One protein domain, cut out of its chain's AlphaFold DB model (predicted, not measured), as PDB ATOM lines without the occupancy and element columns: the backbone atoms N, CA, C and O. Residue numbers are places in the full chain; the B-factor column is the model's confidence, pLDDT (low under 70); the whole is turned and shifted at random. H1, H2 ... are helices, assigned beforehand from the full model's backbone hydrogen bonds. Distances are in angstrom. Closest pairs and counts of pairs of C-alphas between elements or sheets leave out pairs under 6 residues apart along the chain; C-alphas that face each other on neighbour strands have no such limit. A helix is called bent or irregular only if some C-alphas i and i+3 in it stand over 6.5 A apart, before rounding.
ATOM      1  N   TYR A 264    -172.264 149.492 212.724       75.25
ATOM      2  CA  TYR A 264    -172.373 148.210 213.425       75.25
ATOM      3  C   TYR A 264    -173.668 148.113 214.231       75.25
ATOM      4  O   TYR A 264    -174.127 149.079 214.848       75.25
ATOM      5  N   SER A 265    -174.254 146.919 214.281       74.88
ATOM      6  CA  SER A 265    -175.308 146.617 215.243       74.88
ATOM      7  C   SER A 265    -174.735 146.439 216.654       74.88
ATOM      8  O   SER A 265    -173.535 146.259 216.858       74.88
ATOM      9  N   LYS A 266    -175.615 146.496 217.660       74.06
ATOM     10  CA  LYS A 266    -175.238 146.437 219.080       74.06
ATOM     11  C   LYS A 266    -174.449 145.167 219.482       74.06
ATOM     12  O   LYS A 266    -173.561 145.303 220.316       74.06
ATOM     13  N   PRO A 267    -174.730 143.966 218.937       73.19
ATOM     14  CA  PRO A 267    -173.896 142.782 219.167       73.19
ATOM     15  C   PRO A 267    -172.520 142.878 218.493       73.19
ATOM     16  O   PRO A 267    -171.513 142.569 219.115       73.19
ATOM     17  N   GLU A 268    -172.465 143.374 217.253       75.25
ATOM     18  CA  GLU A 268    -171.226 143.441 216.458       75.25
ATOM     19  C   GLU A 268    -170.186 144.395 217.070       75.25
ATOM     20  O   GLU A 268    -168.990 144.209 216.890       75.25
ATOM     21  N   SER A 269    -170.614 145.397 217.845       70.25
ATOM     22  CA  SER A 269    -169.695 146.370 218.456       70.25
ATOM     23  C   SER A 269    -168.860 145.797 219.612       70.25
ATOM     24  O   SER A 269    -167.855 146.398 219.980       70.25
ATOM     25  N   GLN A 270    -169.261 144.668 220.207       70.75
ATOM     26  CA  GLN A 270    -168.596 144.105 221.393       70.75
ATOM     27  C   GLN A 270    -167.374 143.238 221.060       70.75
ATOM     28  O   GLN A 270    -166.536 143.029 221.929       70.75
ATOM     29  N   GLU A 271    -167.248 142.764 219.820       69.88
ATOM     30  CA  GLU A 271    -166.139 141.894 219.395       69.88
ATOM     31  C   GLU A 271    -164.963 142.669 218.781       69.88
ATOM     32  O   GLU A 271    -163.861 142.137 218.669       69.88
ATOM     33  N   VAL A 272    -165.175 143.927 218.381       69.25
ATOM     34  CA  VAL A 272    -164.217 144.672 217.543       69.25
ATOM     35  C   VAL A 272    -163.404 145.709 218.336       69.25
ATOM     36  O   VAL A 272    -162.344 146.133 217.879       69.25
ATOM     37  N   PHE A 273    -163.840 146.108 219.538       73.69
ATOM     38  CA  PHE A 273    -163.208 147.194 220.303       73.69
ATOM     39  C   PHE A 273    -162.875 146.799 221.753       73.69
ATOM     40  O   PHE A 273    -163.686 146.178 222.436       73.69
ATOM     41  N   LEU A 274    -161.693 147.218 222.234       70.06
ATOM     42  CA  LEU A 274    -161.241 147.050 223.626       70.06
ATOM     43  C   LEU A 274    -162.123 147.844 224.596       70.06
ATOM     44  O   LEU A 274    -162.512 148.982 224.316       70.06
ATOM     45  N   GLN A 275    -162.383 147.280 225.775       69.81
ATOM     46  CA  GLN A 275    -163.190 147.958 226.782       69.81
ATOM     47  C   GLN A 275    -162.346 148.953 227.585       69.81
ATOM     48  O   GLN A 275    -161.333 148.610 228.194       69.81
ATOM     49  N   ILE A 276    -162.811 150.205 227.637       67.88
ATOM     50  CA  ILE A 276    -162.152 151.296 228.378       67.88
ATOM     51  C   ILE A 276    -161.955 150.935 229.863       67.88
ATOM     52  O   ILE A 276    -161.013 151.409 230.492       67.88
ATOM     53  N   SER A 277    -162.811 150.077 230.423       72.94
ATOM     54  CA  SER A 277    -162.757 149.659 231.825       72.94
ATOM     55  C   SER A 277    -161.585 148.738 232.187       72.94
ATOM     56  O   SER A 277    -161.196 148.744 233.351       72.94
ATOM     57  N   GLU A 278    -161.005 147.975 231.248       63.38
ATOM     58  CA  GLU A 278    -159.969 146.962 231.560       63.38
ATOM     59  C   GLU A 278    -158.554 147.316 231.046       63.38
ATOM     60  O   GLU A 278    -157.556 146.722 231.470       63.38
ATOM     61  N   GLY A 279    -158.421 148.347 230.205       71.50
ATOM     62  CA  GLY A 279    -157.128 148.857 229.729       71.50
ATOM     63  C   GLY A 279    -156.255 147.792 229.043       71.50
ATOM     64  O   GLY A 279    -156.751 146.880 228.397       71.50
ATOM     65  N   LEU A 280    -154.926 147.887 229.186       71.94
ATOM     66  CA  LEU A 280    -153.985 146.907 228.602       71.94
ATOM     67  C   LEU A 280    -153.840 145.621 229.436       71.94
ATOM     68  O   LEU A 280    -153.012 144.769 229.113       71.94
ATOM     69  N   GLN A 281    -154.603 145.466 230.524       67.62
ATOM     70  CA  GLN A 281    -154.501 144.276 231.373       67.62
ATOM     71  C   GLN A 281    -155.015 143.018 230.665       67.62
ATOM     72  O   GLN A 281    -154.501 141.930 230.936       67.62
ATOM     73  N   GLU A 282    -155.947 143.169 229.717       69.44
ATOM     74  CA  GLU A 282    -156.458 142.070 228.887       69.44
ATOM     75  C   GLU A 282    -155.333 141.348 228.119       69.44
ATOM     76  O   GLU A 282    -155.386 140.134 227.942       69.44
ATOM     77  N   LEU A 283    -154.248 142.050 227.762       72.06
ATOM     78  CA  LEU A 283    -153.151 141.497 226.956       72.06
ATOM     79  C   LEU A 283    -152.160 140.619 227.745       72.06
ATOM     80  O   LEU A 283    -151.414 139.847 227.145       72.06
ATOM     81  N   VAL A 284    -152.128 140.704 229.082       69.00
ATOM     82  CA  VAL A 284    -151.183 139.940 229.939       69.00
ATOM     83  C   VAL A 284    -151.898 138.893 230.802       69.00
ATOM     84  O   VAL A 284    -151.302 138.272 231.688       69.00
ATOM     85  N   ARG A 285    -153.201 138.709 230.586       71.62
ATOM     86  CA  ARG A 285    -154.031 137.791 231.361       71.62
ATOM     87  C   ARG A 285    -153.853 136.370 230.816       71.62
ATOM     88  O   ARG A 285    -154.078 136.124 229.636       71.62
ATOM     89  N   LEU A 286    -153.405 135.451 231.675       72.25
ATOM     90  CA  LEU A 286    -153.343 134.020 231.360       72.25
ATOM     91  C   LEU A 286    -154.717 133.397 231.607       72.25
ATOM     92  O   LEU A 286    -155.390 133.731 232.588       72.25
ATOM     93  N   THR A 287    -155.135 132.530 230.693       73.94
ATOM     94  CA  THR A 287    -156.412 131.817 230.768       73.94
ATOM     95  C   THR A 287    -156.358 130.701 231.811       73.94
ATOM     96  O   THR A 287    -155.284 130.256 232.218       73.94
ATOM     97  N   ALA A 288    -157.527 130.253 232.276       69.56
ATOM     98  CA  ALA A 288    -157.623 129.252 233.341       69.56
ATOM     99  C   ALA A 288    -156.952 127.911 232.973       69.56
ATOM    100  O   ALA A 288    -156.345 127.280 233.838       69.56
ATOM    101  N   ASP A 289    -156.983 127.517 231.696       67.56
ATOM    102  CA  ASP A 289    -156.356 126.280 231.212       67.56
ATOM    103  C   ASP A 289    -154.820 126.337 231.264       67.56
ATOM    104  O   ASP A 289    -154.170 125.332 231.548       67.56
ATOM    105  N   GLU A 290    -154.232 127.520 231.062       67.94
ATOM    106  CA  GLU A 290    -152.776 127.724 231.078       67.94
ATOM    107  C   GLU A 290    -152.181 127.626 232.492       67.94
ATOM    108  O   GLU A 290    -151.000 127.331 232.644       67.94
ATOM    109  N   VAL A 291    -152.982 127.844 233.539       66.12
ATOM    110  CA  VAL A 291    -152.514 127.802 234.936       66.12
ATOM    111  C   VAL A 291    -152.589 126.386 235.520       66.12
ATOM    112  O   VAL A 291    -151.804 126.039 236.399       66.12
ATOM    113  N   ASN A 292    -153.501 125.548 235.021       68.50
ATOM    114  CA  ASN A 292    -153.949 124.340 235.722       68.50
ATOM    115  C   ASN A 292    -152.888 123.232 235.900       68.50
ATOM    116  O   ASN A 292    -153.066 122.371 236.755       68.50
ATOM    117  N   ASN A 293    -151.789 123.244 235.136       63.50
ATOM    118  CA  ASN A 293    -150.733 122.216 235.188       63.50
ATOM    119  C   ASN A 293    -149.327 122.776 235.475       63.50
ATOM    120  O   ASN A 293    -148.331 122.084 235.259       63.50
ATOM    121  N   LEU A 294    -149.232 124.022 235.939       69.06
ATOM    122  CA  LEU A 294    -147.963 124.698 236.207       69.06
ATOM    123  C   LEU A 294    -147.796 124.973 237.703       69.06
ATOM    124  O   LEU A 294    -148.763 125.248 238.413       69.06
ATOM    125  N   THR A 295    -146.556 124.941 238.193       73.50
ATOM    126  CA  THR A 295    -146.260 125.449 239.540       73.50
ATOM    127  C   THR A 295    -146.325 126.986 239.560       73.50
ATOM    128  O   THR A 295    -146.218 127.626 238.506       73.50
ATOM    129  N   PRO A 296    -146.472 127.622 240.738       71.69
ATOM    130  CA  PRO A 296    -146.513 129.081 240.858       71.69
ATOM    131  C   PRO A 296    -145.323 129.788 240.192       71.69
ATOM    132  O   PRO A 296    -145.502 130.807 239.524       71.69
ATOM    133  N   GLU A 297    -144.118 129.225 240.293       75.50
ATOM    134  CA  GLU A 297    -142.925 129.801 239.669       75.50
ATOM    135  C   GLU A 297    -142.981 129.739 238.137       75.50
ATOM    136  O   GLU A 297    -142.554 130.676 237.462       75.50
ATOM    137  N   GLN A 298    -143.556 128.673 237.575       76.00
ATOM    138  CA  GLN A 298    -143.711 128.532 236.128       76.00
ATOM    139  C   GLN A 298    -144.769 129.495 235.572       76.00
ATOM    140  O   GLN A 298    -144.550 130.108 234.527       76.00
ATOM    141  N   ALA A 299    -145.876 129.710 236.288       73.56
ATOM    142  CA  ALA A 299    -146.888 130.692 235.891       73.56
ATOM    143  C   ALA A 299    -146.333 132.128 235.918       73.56
ATOM    144  O   ALA A 299    -146.642 132.952 235.051       73.56
ATOM    145  N   GLN A 300    -145.472 132.428 236.892       75.56
ATOM    146  CA  GLN A 300    -144.844 133.740 237.009       75.56
ATOM    147  C   GLN A 300    -143.785 133.972 235.924       75.56
ATOM    148  O   GLN A 300    -143.714 135.075 235.378       75.56
ATOM    149  N   ALA A 301    -143.038 132.932 235.543       78.12
ATOM    150  CA  ALA A 301    -142.123 132.973 234.404       78.12
ATOM    151  C   ALA A 301    -142.866 133.210 233.076       78.12
ATOM    152  O   ALA A 301    -142.459 134.075 232.307       78.12
ATOM    153  N   LEU A 302    -144.001 132.541 232.843       78.94
ATOM    154  CA  LEU A 302    -144.785 132.698 231.610       78.94
ATOM    155  C   LEU A 302    -145.435 134.085 231.498       78.94
ATOM    156  O   LEU A 302    -145.466 134.701 230.431       78.94
ATOM    157  N   LYS A 303    -145.929 134.621 232.619       76.31
ATOM    158  CA  LYS A 303    -146.465 135.985 232.652       76.31
ATOM    159  C   LYS A 303    -145.365 137.018 232.400       76.31
ATOM    160  O   LYS A 303    -145.603 137.981 231.674       76.31
ATOM    161  N   ALA A 304    -144.167 136.803 232.946       75.38
ATOM    162  CA  ALA A 304    -143.005 137.644 232.671       75.38
ATOM    163  C   ALA A 304    -142.546 137.535 231.207       75.38
ATOM    164  O   ALA A 304    -142.214 138.553 230.606       75.38
ATOM    165  N   GLU A 305    -142.601 136.345 230.606       77.62
ATOM    166  CA  GLU A 305    -142.310 136.122 229.186       77.62
ATOM    167  C   GLU A 305    -143.311 136.857 228.281       77.62
ATOM    168  O   GLU A 305    -142.895 137.584 227.381       77.62
TER     169      GLU A 305
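Overview. This is residues 264 to 305 of the 641 residues of an uncharacterized protein of bacterium (UniProt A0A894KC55). The printed part is a drawn-out, winding chain with four short helices strung along it and no packed core. The longest helix, H4, lies at one end of the long axis with H3 near it, while H1 lies toward the other end, away from the other helices. The printed part has 42 residues, with four named helices in the order H1, H2, H3, H4 and no named strand; its class is all helix. It is extended, with a radius of gyration of the C-alphas of 14.7 A and spans of 43 by 18 by 14 A.

Arrangement. H4, residues 296 to 305, and H3, residues 288 to 291, are close but not clearly touching; their closest C-alphas, those of Val 291 and Ala 299, are 6.4 A apart. H2, residues 279 to 284, is also close to H4 but not clearly touching it; their closest C-alphas, those of Val 284 and Lys 303, are 6.7 A apart. H2 and H4 run opposite ways at a steep tilt of 64 degrees. H2 and H3 are apart. H1, residues 269 to 272, is apart from H2, H3 and H4. In H4 every O i to N i+4 pair is within hydrogen-bond range; in H2 it is 0 of 2, with 2 of 3 O i to N i+3 pairs within range, and H1 and H3 are too short for an O i to N i+4 pair.

Along the chain. H4 measures 14.3 A from first to last C-alpha and ends at C-alpha 305 (-142.310, 136.122, 229.186). H2 measures 10.7 A and is only just irregular: C-alphas 279 and 282 are 6.9 A apart. H3 measures 5.5 A. H1 measures 5.8 A and begins at C-alpha 269 (-169.695, 146.370, 218.456).

Size, cuts and confidence. The two C-alphas farthest apart, those of Ser 265 and Glu 297, are 43.9 A apart. Residues 265 to 271, of which 269 to 271 belong to H1, stand free, as do residues 275 to 281, of which 279 to 281 belong to H2. The printed part has no cut. The links H2 to H3 and H3 to H4 are tight, and H1 to H2 is short. The mean pLDDT of the printed part is 71.8, and 15 residues are under 70, among them residues 288 to 294.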